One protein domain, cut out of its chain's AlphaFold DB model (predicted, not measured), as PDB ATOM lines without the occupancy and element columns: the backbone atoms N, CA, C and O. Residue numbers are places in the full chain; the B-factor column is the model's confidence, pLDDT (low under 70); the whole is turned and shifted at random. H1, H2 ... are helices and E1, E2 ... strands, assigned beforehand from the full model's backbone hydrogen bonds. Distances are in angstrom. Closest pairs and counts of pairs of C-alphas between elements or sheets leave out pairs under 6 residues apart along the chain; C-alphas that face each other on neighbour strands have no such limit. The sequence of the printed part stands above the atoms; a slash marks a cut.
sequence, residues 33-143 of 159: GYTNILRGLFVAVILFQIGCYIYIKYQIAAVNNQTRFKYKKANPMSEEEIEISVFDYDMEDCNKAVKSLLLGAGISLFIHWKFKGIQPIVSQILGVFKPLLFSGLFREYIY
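What this domain is: This is residues 33 to 143 of the 159 residues of an uncharacterized protein of Enterocytozoon bieneusi (strain H348) (UniProt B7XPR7). Two long helices, H1 and H2, lie side by side and run opposite ways, and three short helices, H3, H4 and H5, fold back along one side of this pair. At the end where H1 stops and H2 starts, the strand hairpin E1 and E2 turns away from the long helices, and residues 74 to 79 at its tip stick out. The printed part has 111 residues with five named helices and two named strands, in the order H1, E1, E2, H2, H3, H4, H5; the sheet E1 - E2 is antiparallel, and the class is mostly helix. The whole is loose, with a radius of gyration of the C-alphas of 17.0 A, and flat, spanning 53 by 34 by 18 A.

How they stand to each other: H1, residues 33 to 63, is the hub, touching three other helices. It touches H2, residues 86 to 115, at a shallow tilt of 13 degrees, opposite ways, the closest C-alphas being those of Ile 60 and Phe 87, 6.5 A apart. Between them in the chain, E1, residues 68 to 72, and E2, residues 81 to 85, form an antiparallel hairpin at 146 degrees, with N 69 and O 84 at 3.0 A and N 82 and O 71 at 3.1 A, within hydrogen-bond range. H3, residues 119 to 127, forms a helical hairpin with H2 at a shallow tilt of 22 degrees; it touches residues 104 to 112 of H2 alone, closest at the C-alphas of Ser 108 and Pro 120, 5.6 A. With residues 38 to 46 alone, H1 touches H3 the same way at a shallow tilt of 34 degrees, only just short of steep; the closest C-alphas, Phe 42 and Ile 125, are 5.8 A apart. H4, residues 129 to 134, is near H1 and apart from H2. H5, residues 136 to 141, only just touches H4, with 3 pairs of C-alphas within 8 A, only at the corner; the closest C-alphas are those of Leu 132 and Phe 138, 6.0 A apart. H5 touches residues 56 to 59 of H1 alone, closest at the C-alphas of Ile 56 and Tyr 141, 6.1 A. In H1, H2, H3, H4 and H5 every O i to N i+4 pair is within hydrogen-bond range.

Where its parts are: H1 begins at C-alpha 33 (53.699, 33.528, 2.604) and is 45.6 A long. E1 measures 13.4 A and E2 13.1 A. H2 begins at C-alpha 86 (7.004, 39.626, 1.442) and is 42.9 A long. H3 measures 12.1 A, H4 8.5 A, and H5 8.6 A, ending at C-alpha 141 (16.210, 32.005, 7.126).

The domain as a whole: The C-alphas of Gly 33 and Glu 81, 53.6 A apart, are the two farthest apart. The printed part has no cut and no long link. Mean pLDDT of the printed part is 85.9, with residues 73 to 79 under 70.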
ATOM      1  N   GLY A  33      54.430  34.744   2.240       81.81
ATOM      2  CA  GLY A  33      53.699  33.528   2.604       81.81
ATOM      3  C   GLY A  33      52.366  33.827   3.294       81.81
ATOM      4  O   GLY A  33      51.322  33.338   2.863       81.81
ATOM      5  N   TYR A  34      52.367  34.697   4.308       83.31
ATOM      6  CA  TYR A  34      51.144  35.045   5.038       83.31
ATOM      7  C   TYR A  34      50.158  35.846   4.184       83.31
ATOM      8  O   TYR A  34      48.947  35.671   4.315       83.31
ATOM      9  N   THR A  35      50.648  36.680   3.263       82.81
ATOM     10  CA  THR A  35      49.783  37.402   2.319       82.81
ATOM     11  C   THR A  35      48.986  36.440   1.435       82.81
ATOM     12  O   THR A  35      47.800  36.662   1.208       82.81
ATOM     13  N   ASN A  36      49.601  35.348   0.970       84.56
ATOM     14  CA  ASN A  36      48.913  34.342   0.157       84.56
ATOM     15  C   ASN A  36      47.847  33.576   0.948       84.56
ATOM     16  O   ASN A  36      46.753  33.355   0.432       84.56
ATOM     17  N   ILE A  37      48.120  33.248   2.214       88.06
ATOM     18  CA  ILE A  37      47.127  32.627   3.105       88.06
ATOM     19  C   ILE A  37      45.928  33.558   3.293       88.06
ATOM     20  O   ILE A  37      44.782  33.130   3.172       88.06
ATOM     21  N   LEU A  38      46.177  34.848   3.525       87.81
ATOM     22  CA  LEU A  38      45.113  35.826   3.726       87.81
ATOM     23  C   LEU A  38      44.246  36.015   2.469       87.81
ATOM     24  O   LEU A  38      43.036  36.196   2.581       87.81
ATOM     25  N   ARG A  39      44.838  35.912   1.272       85.94
ATOM     26  CA  ARG A  39      44.092  35.883  -0.001       85.94
ATOM     27  C   ARG A  39      43.201  34.650  -0.102       85.94
ATOM     28  O   ARG A  39      42.038  34.780  -0.471       85.94
ATOM     29  N   GLY A  40      43.729  33.475   0.243       90.25
ATOM     30  CA  GLY A  40      42.945  32.239   0.281       90.25
ATOM     31  C   GLY A  40      41.757  32.356   1.235       90.25
ATOM     32  O   GLY A  40      40.631  32.038   0.859       90.25
ATOM     33  N   LEU A  41      41.987  32.911   2.429       91.81
ATOM     34  CA  LEU A  41      40.939  33.149   3.418       91.81
ATOM     35  C   LEU A  41      39.887  34.148   2.921       91.81
ATOM     36  O   LEU A  41      38.696  33.906   3.076       91.81
ATOM     37  N   PHE A  42      40.305  35.241   2.285       91.31
ATOM     38  CA  PHE A  42      39.396  36.223   1.691       91.31
ATOM     39  C   PHE A  42      38.455  35.594   0.664       91.31
ATOM     40  O   PHE A  42      37.241  35.784   0.742       91.31
ATOM     41  N   VAL A  43      39.003  34.810  -0.267       92.00
ATOM     42  CA  VAL A  43      38.201  34.112  -1.277       92.00
ATOM     43  C   VAL A  43      37.265  33.107  -0.609       92.00
ATOM     44  O   VAL A  43      36.078  33.090  -0.925       92.00
ATOM     45  N   ALA A  44      37.757  32.326   0.356       94.00
ATOM     46  CA  ALA A  44      36.948  31.348   1.080       94.00
ATOM     47  C   ALA A  44      35.758  31.998   1.807       94.00
ATOM     48  O   ALA A  44      34.634  31.514   1.705       94.00
ATOM     49  N   VAL A  45      35.981  33.123   2.488       93.19
ATOM     50  CA  VAL A  45      34.944  33.839   3.241       93.19
ATOM     51  C   VAL A  45      33.916  34.489   2.304       93.19
ATOM     52  O   VAL A  45      32.721  34.459   2.591       93.19
ATOM     53  N   ILE A  46      34.336  35.031   1.156       92.44
ATOM     54  CA  ILE A  46      33.403  35.564   0.148       92.44
ATOM     55  C   ILE A  46      32.559  34.448  -0.462       92.44
ATOM     56  O   ILE A  46      31.344  34.600  -0.573       92.44
ATOM     57  N   LEU A  47      33.180  33.327  -0.836       93.75
ATOM     58  CA  LEU A  47      32.461  32.171  -1.370       93.75
ATOM     59  C   LEU A  47      31.462  31.622  -0.352       93.75
ATOM     60  O   LEU A  47      30.324  31.336  -0.716       93.75
ATOM     61  N   PHE A  48      31.853  31.549   0.921       94.25
ATOM     62  CA  PHE A  48      30.959  31.176   2.011       94.25
ATOM     63  C   PHE A  48      29.752  32.118   2.099       94.25
ATOM     64  O   PHE A  48      28.610  31.662   2.075       94.25
ATOM     65  N   GLN A  49      29.982  33.434   2.108       92.50
ATOM     66  CA  GLN A  49      28.908  34.425   2.187       92.50
ATOM     67  C   GLN A  49      27.963  34.360   0.973       92.50
ATOM     68  O   GLN A  49      26.745  34.456   1.128       92.50
ATOM     69  N   ILE A  50      28.501  34.166  -0.237       93.94
ATOM     70  CA  ILE A  50      27.700  33.948  -1.451       93.94
ATOM     71  C   ILE A  50      26.865  32.671  -1.312       93.94
ATOM     72  O   ILE A  50      25.674  32.695  -1.619       93.94
ATOM     73  N   GLY A  51      27.455  31.586  -0.808       94.19
ATOM     74  CA  GLY A  51      26.754  30.334  -0.526       94.19
ATOM     75  C   GLY A  51      25.568  30.530   0.420       94.19
ATOM     76  O   GLY A  51      24.464  30.078   0.117       94.19
ATOM     77  N   CYS A  52      25.751  31.288   1.505       94.00
ATOM     78  CA  CYS A  52      24.660  31.648   2.413       94.00
ATOM     79  C   CYS A  52      23.545  32.425   1.699       94.00
ATOM     80  O   CYS A  52      22.373  32.112   1.883       94.00
ATOM     81  N   TYR A  53      23.875  33.403   0.851       94.00
ATOM     82  CA  TYR A  53      22.856  34.149   0.107       94.00
ATOM     83  C   TYR A  53      22.116  33.293  -0.928       94.00
ATOM     84  O   TYR A  53      20.912  33.470  -1.102       94.00
ATOM     85  N   ILE A  54      22.795  32.357  -1.595       94.38
ATOM     86  CA  ILE A  54      22.146  31.404  -2.508       94.38
ATOM     87  C   ILE A  54      21.166  30.516  -1.733       94.38
ATOM     88  O   ILE A  54      20.033  30.334  -2.172       94.38
ATOM     89  N   TYR A  55      21.569  30.026  -0.559       94.62
ATOM     90  CA  TYR A  55      20.693  29.251   0.318       94.62
ATOM     91  C   TYR A  55      19.467  30.059   0.769       94.62
ATOM     92  O   TYR A  55      18.341  29.576   0.673       94.62
ATOM     93  N   ILE A  56      19.661  31.316   1.180       93.31
ATOM     94  CA  ILE A  56      18.562  32.220   1.549       93.31
ATOM     95  C   ILE A  56      17.610  32.428   0.363       93.31
ATOM     96  O   ILE A  56      16.401  32.308   0.531       93.31
ATOM     97  N   LYS A  57      18.121  32.666  -0.852       92.81
ATOM     98  CA  LYS A  57      17.283  32.791  -2.059       92.81
ATOM     99  C   LYS A  57      16.448  31.549  -2.326       92.81
ATOM    100  O   LYS A  57      15.275  31.672  -2.671       92.81
ATOM    101  N   TYR A  58      17.048  30.372  -2.172       93.94
ATOM    102  CA  TYR A  58      16.341  29.108  -2.329       93.94
ATOM    103  C   TYR A  58      15.204  28.976  -1.307       93.94
ATOM    104  O   TYR A  58      14.086  28.632  -1.678       93.94
ATOM    105  N   GLN A  59      15.453  29.335  -0.045       91.88
ATOM    106  CA  GLN A  59      14.426  29.326   0.999       91.88
ATOM    107  C   GLN A  59      13.308  30.349   0.747       91.88
ATOM    108  O   GLN A  59      12.133  30.014   0.888       91.88
ATOM    109  N   ILE A  60      13.638  31.571   0.313       90.88
ATOM    110  CA  ILE A  60      12.642  32.589  -0.073       90.88
ATOM    111  C   ILE A  60      11.727  32.040  -1.178       90.88
ATOM    112  O   ILE A  60      10.502  32.135  -1.076       90.88
ATOM    113  N   ALA A  61      12.315  31.424  -2.209       91.69
ATOM    114  CA  ALA A  61      11.578  30.828  -3.320       91.69
ATOM    115  C   ALA A  61      10.724  29.622  -2.902       91.69
ATOM    116  O   ALA A  61       9.623  29.458  -3.420       91.69
ATOM    117  N   ALA A  62      11.195  28.809  -1.952       90.00
ATOM    118  CA  ALA A  62      10.454  27.660  -1.439       90.00
ATOM    119  C   ALA A  62       9.239  28.070  -0.589       90.00
ATOM    120  O   ALA A  62       8.183  27.450  -0.690       90.00
ATOM    121  N   VAL A  63       9.372  29.116   0.235       88.88
ATOM    122  CA  VAL A  63       8.275  29.615   1.083       88.88
ATOM    123  C   VAL A  63       7.235  30.384   0.260       88.88
ATOM    124  O   VAL A  63       6.049  30.296   0.563       88.88
ATOM    125  N   ASN A  64       7.667  31.135  -0.762       88.75
ATOM    126  CA  ASN A  64       6.809  31.882  -1.694       88.75
ATOM    127  C   ASN A  64       5.662  32.660  -1.007       88.75
ATOM    128  O   ASN A  64       4.486  32.531  -1.352       88.75
ATOM    129  N   ASN A  65       5.996  33.455   0.013       85.69
ATOM    130  CA  ASN A  65       4.994  34.197   0.773       85.69
ATOM    131  C   ASN A  65       4.555  35.472   0.030       85.69
ATOM    132  O   ASN A  65       5.315  36.431  -0.079       85.69
ATOM    133  N   GLN A  66       3.301  35.493  -0.425       88.25
ATOM    134  CA  GLN A  66       2.703  36.594  -1.193       88.25
ATOM    135  C   GLN A  66       1.943  37.620  -0.333       88.25
ATOM    136  O   GLN A  66       1.231  38.473  -0.863       88.25
ATOM    137  N   THR A  67       2.070  37.552   0.996       85.19
ATOM    138  CA  THR A  67       1.432  38.524   1.893       85.19
ATOM    139  C   THR A  67       1.957  39.922   1.584       85.19
ATOM    140  O   THR A  67       3.169  40.135   1.531       85.19
ATOM    141  N   ARG A  68       1.047  40.871   1.360       86.06
ATOM    142  CA  ARG A  68       1.391  42.261   1.057       86.06
ATOM    143  C   ARG A  68       1.494  43.069   2.336       86.06
ATOM    144  O   ARG A  68       0.699  42.892   3.257       86.06
ATOM    145  N   PHE A  69       2.468  43.965   2.383       83.75
ATOM    146  CA  PHE A  69       2.595  44.945   3.447       83.75
ATOM    147  C   PHE A  69       3.042  46.282   2.867       83.75
ATOM    148  O   PHE A  69       3.677  46.354   1.813       83.75
ATOM    149  N   LYS A  70       2.678  47.354   3.565       79.50
ATOM    150  CA  LYS A  70       3.086  48.710   3.214       79.50
ATOM    151  C   LYS A  70       4.329  49.061   4.004       79.50
ATOM    152  O   LYS A  70       4.360  48.881   5.223       79.50
ATOM    153  N   TYR A  71       5.345  49.570   3.323       76.12
ATOM    154  CA  TYR A  71       6.515  50.121   3.987       76.12
ATOM    155  C   TYR A  71       6.949  51.422   3.327       76.12
ATOM    156  O   TYR A  71       6.776  51.645   2.128       76.12
ATOM    157  N   LYS A  72       7.519  52.300   4.149       73.00
ATOM    158  CA  LYS A  72       8.140  53.530   3.679       73.00
ATOM    159  C   LYS A  72       9.537  53.173   3.207       73.00
ATOM    160  O   LYS A  72      10.376  52.759   4.006       73.00
ATOM    161  N   LYS A  73       9.786  53.284   1.905       66.38
ATOM    162  CA  LYS A  73      11.146  53.161   1.384       66.38
ATOM    163  C   LYS A  73      11.926  54.372   1.890       66.38
ATOM    164  O   LYS A  73      11.460  55.495   1.729       66.38
ATOM    165  N   ALA A  74      13.097  54.161   2.486       60.88
ATOM    166  CA  ALA A  74      14.003  55.244   2.860       60.88
ATOM    167  C   ALA A  74      14.600  55.884   1.590       60.88
ATOM    168  O   ALA A  74      15.762  55.670   1.249       60.88
ATOM    169  N   ASN A  75      13.777  56.597   0.820       61.22
ATOM    170  CA  ASN A  75      14.205  57.407  -0.305       61.22
ATOM    171  C   ASN A  75      14.239  58.870   0.163       61.22
ATOM    172  O   ASN A  75      13.184  59.413   0.479       61.22
ATOM    173  N   PRO A  76      15.405  59.536   0.193       56.97
ATOM    174  CA  PRO A  76      15.513  60.914   0.680       56.97
ATOM    175  C   PRO A  76      14.754  61.949  -0.173       56.97
ATOM    176  O   PRO A  76      14.690  63.110   0.216       56.97
ATOM    177  N   MET A  77      14.203  61.552  -1.329       60.78
ATOM    178  CA  MET A  77      13.529  62.440  -2.285       60.78
ATOM    179  C   MET A  77      11.991  62.294  -2.321       60.78
ATOM    180  O   MET A  77      11.325  63.159  -2.875       60.78
ATOM    181  N   SER A  78      11.410  61.213  -1.782       56.19
ATOM    182  CA  SER A  78       9.948  61.011  -1.768       56.19
ATOM    183  C   SER A  78       9.536  60.038  -0.659       56.19
ATOM    184  O   SER A  78      10.063  58.927  -0.585       56.19
ATOM    185  N   GLU A  79       8.582  60.449   0.184       62.12
ATOM    186  CA  GLU A  79       7.964  59.637   1.246       62.12
ATOM    187  C   GLU A  79       6.776  58.801   0.727       62.12
ATOM    188  O   GLU A  79       5.714  58.735   1.346       62.12
ATOM    189  N   GLU A  80       6.925  58.157  -0.428       70.00
ATOM    190  CA  GLU A  80       5.881  57.275  -0.955       70.00
ATOM    191  C   GLU A  80       5.824  55.950  -0.175       70.00
ATOM    192  O   GLU A  80       6.819  55.230  -0.030       70.00
ATOM    193  N   GLU A  81       4.634  55.615   0.331       72.62
ATOM    194  CA  GLU A  81       4.335  54.292   0.879       72.62
ATOM    195  C   GLU A  81       4.178  53.294  -0.267       72.62
ATOM    196  O   GLU A  81       3.232  53.369  -1.052       72.62
ATOM    197  N   ILE A  82       5.109  52.345  -0.357       78.69
ATOM    198  CA  ILE A  82       5.100  51.313  -1.393       78.69
ATOM    199  C   ILE A  82       4.513  50.041  -0.786       78.69
ATOM    200  O   ILE A  82       4.954  49.566   0.265       78.69
ATOM    201  N   GLU A  83       3.504  49.485  -1.452       83.50
ATOM    202  CA  GLU A  83       2.959  48.173  -1.123       83.50
ATOM    203  C   GLU A  83       3.735  47.094  -1.880       83.50
ATOM    204  O   GLU A  83       3.755  47.074  -3.112       83.50
ATOM    205  N   ILE A  84       4.382  46.195  -1.143       85.19
ATOM    206  CA  ILE A  84       5.205  45.118  -1.697       85.19
ATOM    207  C   ILE A  84       4.800  43.779  -1.081       85.19
ATOM    208  O   ILE A  84       4.290  43.723   0.043       85.19
ATOM    209  N   SER A  85       5.003  42.688  -1.816       88.44
ATOM    210  CA  SER A  85       4.880  41.351  -1.241       88.44
ATOM    211  C   SER A  85       6.099  41.034  -0.367       88.44
ATOM    212  O   SER A  85       7.204  41.527  -0.598       88.44
ATOM    213  N   VAL A  86       5.908  40.180   0.636       87.06
ATOM    214  CA  VAL A  86       7.004  39.626   1.442       87.06
ATOM    215  C   VAL A  86       8.085  38.999   0.558       87.06
ATOM    216  O   VAL A  86       9.269  39.267   0.752       87.06
ATOM    217  N   PHE A  87       7.675  38.200  -0.427       88.62
ATOM    218  CA  PHE A  87       8.584  37.558  -1.368       88.62
ATOM    219  C   PHE A  87       9.443  38.573  -2.136       88.62
ATOM    220  O   PHE A  87      10.667  38.439  -2.162       88.62
ATOM    221  N   ASP A  88       8.819  39.593  -2.729       88.88
ATOM    222  CA  ASP A  88       9.527  40.587  -3.541       88.88
ATOM    223  C   ASP A  88      10.486  41.420  -2.686       88.88
ATOM    224  O   ASP A  88      11.612  41.682  -3.107       88.88
ATOM    225  N   TYR A  89      10.077  41.773  -1.464       89.75
ATOM    226  CA  TYR A  89      10.915  42.502  -0.516       89.75
ATOM    227  C   TYR A  89      12.163  41.703  -0.115       89.75
ATOM    228  O   TYR A  89      13.286  42.185  -0.281       89.75
ATOM    229  N   ASP A  90      11.985  40.460   0.347       90.25
ATOM    230  CA  ASP A  90      13.092  39.612   0.802       90.25
ATOM    231  C   ASP A  90      14.045  39.279  -0.367       90.25
ATOM    232  O   ASP A  90      15.272  39.261  -0.207       90.25
ATOM    233  N   MET A  91      13.502  39.072  -1.574       91.44
ATOM    234  CA  MET A  91      14.284  38.838  -2.792       91.44
ATOM    235  C   MET A  91      15.059  40.089  -3.231       91.44
ATOM    236  O   MET A  91      16.234  39.985  -3.607       91.44
ATOM    237  N   GLU A  92      14.445  41.274  -3.193       91.50
ATOM    238  CA  GLU A  92      15.101  42.542  -3.522       91.50
ATOM    239  C   GLU A  92      16.244  42.835  -2.542       91.50
ATOM    240  O   GLU A  92      17.360  43.143  -2.974       91.50
ATOM    241  N   ASP A  93      16.011  42.671  -1.240       89.88
ATOM    242  CA  ASP A  93      17.024  42.872  -0.202       89.88
ATOM    243  C   ASP A  93      18.179  41.875  -0.329       89.88
ATOM    244  O   ASP A  93      19.350  42.265  -0.274       89.88
ATOM    245  N   CYS A  94      17.882  40.601  -0.597       92.62
ATOM    246  CA  CYS A  94      18.913  39.601  -0.850       92.62
ATOM    247  C   CYS A  94      19.754  39.961  -2.089       92.62
ATOM    248  O   CYS A  94      20.985  39.906  -2.063       92.62
ATOM    249  N   ASN A  95      19.112  40.401  -3.176       93.12
ATOM    250  CA  ASN A  95      19.801  40.839  -4.389       93.12
ATOM    251  C   ASN A  95      20.680  42.073  -4.157       93.12
ATOM    252  O   ASN A  95      21.802  42.123  -4.669       93.12
ATOM    253  N   LYS A  96      20.209  43.058  -3.386       92.12
ATOM    254  CA  LYS A  96      21.008  44.228  -2.991       92.12
ATOM    255  C   LYS A  96      22.229  43.812  -2.182       92.12
ATOM    256  O   LYS A  96      23.333  44.272  -2.476       92.12
ATOM    257  N   ALA A  97      22.054  42.913  -1.215       91.06
ATOM    258  CA  ALA A  97      23.142  42.422  -0.378       91.06
ATOM    259  C   ALA A  97      24.215  41.688  -1.200       91.06
ATOM    260  O   ALA A  97      25.402  41.983  -1.064       91.06
ATOM    261  N   VAL A  98      23.808  40.809  -2.124       93.38
ATOM    262  CA  VAL A  98      24.732  40.109  -3.035       93.38
ATOM    263  C   VAL A  98      25.471  41.088  -3.945       93.38
ATOM    264  O   VAL A  98      26.688  40.988  -4.089       93.38
ATOM    265  N   LYS A  99      24.775  42.065  -4.540       92.81
ATOM    266  CA  LYS A  99      25.414  43.093  -5.380       92.81
ATOM    267  C   LYS A  99      26.445  43.900  -4.590       92.81
ATOM    268  O   LYS A  99      27.556  44.090  -5.074       92.81
ATOM    269  N   SER A 100      26.098  44.327  -3.376       91.19
ATOM    270  CA  SER A 100      27.005  45.059  -2.483       91.19
ATOM    271  C   SER A 100      28.249  44.235  -2.133       91.19
ATOM    272  O   SER A 100      29.371  44.731  -2.234       91.19
ATOM    273  N   LEU A 101      28.072  42.946  -1.824       91.44
ATOM    274  CA  LEU A 101      29.175  42.021  -1.567       91.44
ATOM    275  C   LEU A 101      30.115  41.894  -2.775       91.44
ATOM    276  O   LEU A 101      31.328  41.997  -2.608       91.44
ATOM    277  N   LEU A 102      29.573  41.688  -3.979       91.88
ATOM    278  CA  LEU A 102      30.368  41.528  -5.201       91.88
ATOM    279  C   LEU A 102      31.124  42.810  -5.570       91.88
ATOM    280  O   LEU A 102      32.299  42.745  -5.927       91.88
ATOM    281  N   LEU A 103      30.478  43.973  -5.440       92.38
ATOM    282  CA  LEU A 103      31.128  45.266  -5.652       92.38
ATOM    283  C   LEU A 103      32.259  45.489  -4.641       92.38
ATOM    284  O   LEU A 103      33.373  45.828  -5.038       92.38
ATOM    285  N   GLY A 104      32.010  45.230  -3.354       89.31
ATOM    286  CA  GLY A 104      33.028  45.331  -2.305       89.31
ATOM    287  C   GLY A 104      34.206  44.381  -2.534       89.31
ATOM    288  O   GLY A 104      35.362  44.790  -2.432       89.31
ATOM    289  N   ALA A 105      33.931  43.137  -2.932       89.69
ATOM    290  CA  ALA A 105      34.955  42.160  -3.284       89.69
ATOM    291  C   ALA A 105      35.808  42.619  -4.477       89.69
ATOM    292  O   ALA A 105      37.035  42.542  -4.411       89.69
ATOM    293  N   GLY A 106      35.181  43.140  -5.538       90.12
ATOM    294  CA  GLY A 106      35.877  43.650  -6.723       90.12
ATOM    295  C   GLY A 106      36.788  44.839  -6.411       90.12
ATOM    296  O   GLY A 106      37.945  44.860  -6.832       90.12
ATOM    297  N   ILE A 107      36.304  45.793  -5.611       89.25
ATOM    298  CA  ILE A 107      37.089  46.956  -5.170       89.25
ATOM    299  C   ILE A 107      38.280  46.507  -4.317       89.25
ATOM    300  O   ILE A 107      39.416  46.909  -4.574       89.25
ATOM    301  N   SER A 108      38.045  45.631  -3.338       87.62
ATOM    302  CA  SER A 108      39.095  45.102  -2.462       87.62
ATOM    303  C   SER A 108      40.165  44.330  -3.242       87.62
ATOM    304  O   SER A 108      41.359  44.507  -2.984       87.62
ATOM    305  N   LEU A 109      39.764  43.536  -4.241       85.88
ATOM    306  CA  LEU A 109      40.678  42.824  -5.137       85.88
ATOM    307  C   LEU A 109      41.540  43.801  -5.952       85.88
ATOM    308  O   LEU A 109      42.761  43.644  -6.019       85.88
ATOM    309  N   PHE A 110      40.921  44.831  -6.534       88.06
ATOM    310  CA  PHE A 110      41.618  45.837  -7.334       88.06
ATOM    311  C   PHE A 110      42.646  46.619  -6.509       88.06
ATOM    312  O   PHE A 110      43.797  46.771  -6.928       88.06
ATOM    313  N   ILE A 111      42.260  47.076  -5.312       86.88
ATOM    314  CA  ILE A 111      43.163  47.814  -4.421       86.88
ATOM    315  C   ILE A 111      44.333  46.928  -4.001       86.88
ATOM    316  O   ILE A 111      45.479  47.377  -4.014       86.88
ATOM    317  N   HIS A 112      44.074  45.666  -3.662       81.19
ATOM    318  CA  HIS A 112      45.143  44.758  -3.281       81.19
ATOM    319  C   HIS A 112      46.114  44.486  -4.433       81.19
ATOM    320  O   HIS A 112      47.328  44.499  -4.228       81.19
ATOM    321  N   TRP A 113      45.607  44.270  -5.646       81.88
ATOM    322  CA  TRP A 113      46.458  43.995  -6.800       81.88
ATOM    323  C   TRP A 113      47.329  45.200  -7.171       81.88
ATOM    324  O   TRP A 113      48.531  45.042  -7.392       81.88
ATOM    325  N   LYS A 114      46.752  46.408  -7.178       83.69
ATOM    326  CA  LYS A 114      47.447  47.627  -7.614       83.69
ATOM    327  C   LYS A 114      48.312  48.263  -6.526       83.69
ATOM    328  O   LYS A 114      49.447  48.642  -6.794       83.69
ATOM    329  N   PHE A 115      47.795  48.381  -5.306       80.50
ATOM    330  CA  PHE A 115      48.454  49.104  -4.212       80.50
ATOM    331  C   PHE A 115      49.136  48.185  -3.197       80.50
ATOM    332  O   PHE A 115      49.758  48.681  -2.261       80.50
ATOM    333  N   LYS A 116      49.010  46.856  -3.345       78.19
ATOM    334  CA  LYS A 116      49.523  45.847  -2.396       78.19
ATOM    335  C   LYS A 116      49.076  46.080  -0.945       78.19
ATOM    336  O   LYS A 116      49.629  45.487  -0.024       78.19
ATOM    337  N   GLY A 117      48.052  46.909  -0.738       78.94
ATOM    338  CA  GLY A 117      47.476  47.174   0.569       78.94
ATOM    339  C   GLY A 117      46.769  45.924   1.071       78.94
ATOM    340  O   GLY A 117      45.922  45.359   0.377       78.94
ATOM    341  N   ILE A 118      47.123  45.473   2.271       82.12
ATOM    342  CA  ILE A 118      46.501  44.299   2.899       82.12
ATOM    343  C   ILE A 118      45.306  44.721   3.772       82.12
ATOM    344  O   ILE A 118      44.386  43.938   3.994       82.12
ATOM    345  N   GLN A 119      45.266  45.990   4.191       83.00
ATOM    346  CA  GLN A 119      44.195  46.552   5.023       83.00
ATOM    347  C   GLN A 119      42.777  46.298   4.467       83.00
ATOM    348  O   GLN A 119      41.950  45.812   5.236       83.00
ATOM    349  N   PRO A 120      42.477  46.516   3.165       83.88
ATOM    350  CA  PRO A 120      41.133  46.274   2.628       83.88
ATOM    351  C   PRO A 120      40.707  44.803   2.704       83.88
ATOM    352  O   PRO A 120      39.552  44.512   2.995       83.88
ATOM    353  N   ILE A 121      41.646  43.869   2.504       86.25
ATOM    354  CA  ILE A 121      41.379  42.429   2.605       86.25
ATOM    355  C   ILE A 121      40.959  42.064   4.031       86.25
ATOM    356  O   ILE A 121      39.980  41.346   4.221       86.25
ATOM    357  N   VAL A 122      41.672  42.582   5.034       86.50
ATOM    358  CA  VAL A 122      41.360  42.328   6.448       86.50
ATOM    359  C   VAL A 122      39.997  42.909   6.811       86.50
ATOM    360  O   VAL A 122      39.185  42.209   7.415       86.50
ATOM    361  N   SER A 123      39.711  44.147   6.394       86.75
ATOM    362  CA  SER A 123      38.391  44.759   6.585       86.75
ATOM    363  C   SER A 123      37.282  43.919   5.964       86.75
ATOM    364  O   SER A 123      36.239  43.737   6.585       86.75
ATOM    365  N   GLN A 124      37.495  43.378   4.760       87.69
ATOM    366  CA  GLN A 124      36.484  42.572   4.081       87.69
ATOM    367  C   GLN A 124      36.222  41.249   4.809       87.69
ATOM    368  O   GLN A 124      35.065  40.860   4.950       87.69
ATOM    369  N   ILE A 125      37.273  40.580   5.298       89.06
ATOM    370  CA  ILE A 125      37.146  39.337   6.072       89.06
ATOM    371  C   ILE A 125      36.325  39.590   7.342       89.06
ATOM    372  O   ILE A 125      35.382  38.856   7.626       89.06
ATOM    373  N   LEU A 126      36.638  40.657   8.082       89.19
ATOM    374  CA  LEU A 126      35.894  41.029   9.289       89.19
ATOM    375  C   LEU A 126      34.464  41.494   8.978       89.19
ATOM    376  O   LEU A 126      33.535  41.236   9.743       89.19
ATOM    377  N   GLY A 127      34.272  42.156   7.838       86.94
ATOM    378  CA  GLY A 127      32.983  42.673   7.395       86.94
ATOM    379  C   GLY A 127      31.942  41.589   7.122       86.94
ATOM    380  O   GLY A 127      30.752  41.883   7.180       86.94
ATOM    381  N   VAL A 128      32.349  40.339   6.884       87.44
ATOM    382  CA  VAL A 128      31.422  39.221   6.631       87.44
ATOM    383  C   VAL A 128      30.640  38.809   7.877       87.44
ATOM    384  O   VAL A 128      29.485  38.402   7.778       87.44
ATOM    385  N   PHE A 129      31.199  39.006   9.070       88.81
ATOM    386  CA  PHE A 129      30.489  38.715  10.319       88.81
ATOM    387  C   PHE A 129      29.313  39.663  10.567       88.81
ATOM    388  O   PHE A 129      28.348  39.294  11.232       88.81
ATOM    389  N   LYS A 130      29.351  40.876  10.006       86.94
ATOM    390  CA  LYS A 130      28.286  41.866  10.176       86.94
ATOM    391  C   LYS A 130      26.923  41.360   9.664       86.94
ATOM    392  O   LYS A 130      25.990  41.311  10.464       86.94
ATOM    393  N   PRO A 131      26.757  40.963   8.384       85.62
ATOM    394  CA  PRO A 131      25.482  40.437   7.905       85.62
ATOM    395  C   PRO A 131      25.084  39.131   8.600       85.62
ATOM    396  O   PRO A 131      23.901  38.947   8.856       85.62
ATOM    397  N   LEU A 132      26.037  38.270   8.973       86.06
ATOM    398  CA  LEU A 132      25.743  37.049   9.732       86.06
ATOM    399  C   LEU A 132      25.060  37.354  11.073       86.06
ATOM    400  O   LEU A 132      24.083  36.706  11.426       86.06
ATOM    401  N   LEU A 133      25.538  38.358  11.809       84.19
ATOM    402  CA  LEU A 133      25.023  38.672  13.145       84.19
ATOM    403  C   LEU A 133      23.792  39.588  13.124       84.19
ATOM    404  O   LEU A 133      22.886  39.430  13.951       84.19
ATOM    405  N   PHE A 134      23.752  40.560  12.211       82.62
ATOM    406  CA  PHE A 134      22.799  41.674  12.269       82.62
ATOM    407  C   PHE A 134      21.769  41.686  11.133       82.62
ATOM    408  O   PHE A 134      20.764  42.377  11.255       82.62
ATOM    409  N   SER A 135      21.957  40.924  10.050       84.81
ATOM    410  CA  SER A 135      20.994  40.933   8.940       84.81
ATOM    411  C   SER A 135      19.695  40.220   9.313       84.81
ATOM    412  O   SER A 135      19.710  39.070   9.760       84.81
ATOM    413  N   GLY A 136      18.562  40.872   9.045       83.88
ATOM    414  CA  GLY A 136      17.237  40.265   9.189       83.88
ATOM    415  C   GLY A 136      17.048  39.013   8.325       83.88
ATOM    416  O   GLY A 136      16.516  38.017   8.804       83.88
ATOM    417  N   LEU A 137      17.612  39.004   7.108       85.75
ATOM    418  CA  LEU A 137      17.584  37.846   6.203       85.75
ATOM    419  C   LEU A 137      18.249  36.607   6.820       85.75
ATOM    420  O   LEU A 137      17.714  35.505   6.747       85.75
ATOM    421  N   PHE A 138      19.413  36.780   7.449       86.75
ATOM    422  CA  PHE A 138      20.107  35.672   8.111       86.75
ATOM    423  C   PHE A 138      19.315  35.177   9.324       86.75
ATOM    424  O   PHE A 138      19.208  33.973   9.552       86.75
ATOM    425  N   ARG A 139      18.713  36.088  10.089       85.38
ATOM    426  CA  ARG A 139      17.907  35.754  11.270       85.38
ATOM    427  C   ARG A 139      16.653  34.959  10.941       85.38
ATOM    428  O   ARG A 139      16.422  33.942  11.587       85.38
ATOM    429  N   GLU A 140      15.915  35.356   9.913       85.94
ATOM    430  CA  GLU A 140      14.708  34.646   9.481       85.94
ATOM    431  C   GLU A 140      15.046  33.266   8.888       85.94
ATOM    432  O   GLU A 140      14.483  32.254   9.301       85.94
ATOM    433  N   TYR A 141      15.998  33.203   7.950       86.81
ATOM    434  CA  TYR A 141      16.210  32.005   7.126       86.81
ATOM    435  C   TYR A 141      17.284  31.037   7.637       86.81
ATOM    436  O   TYR A 141      17.248  29.861   7.276       86.81
ATOM    437  N   ILE A 142      18.238  31.501   8.450       86.00
ATOM    438  CA  ILE A 142      19.295  30.652   9.031       86.00
ATOM    439  C   ILE A 142      19.040  30.405  10.516       86.00
ATOM    440  O   ILE A 142      19.119  29.267  10.967       86.00
ATOM    441  N   TYR A 143      18.712  31.450  11.279       84.50
ATOM    442  CA  TYR A 143      18.463  31.319  12.720       84.50
ATOM    443  C   TYR A 143      16.999  31.010  13.071       84.50
ATOM    444  O   TYR A 143      16.692  30.837  14.249       84.50
TER     445      TYR A 143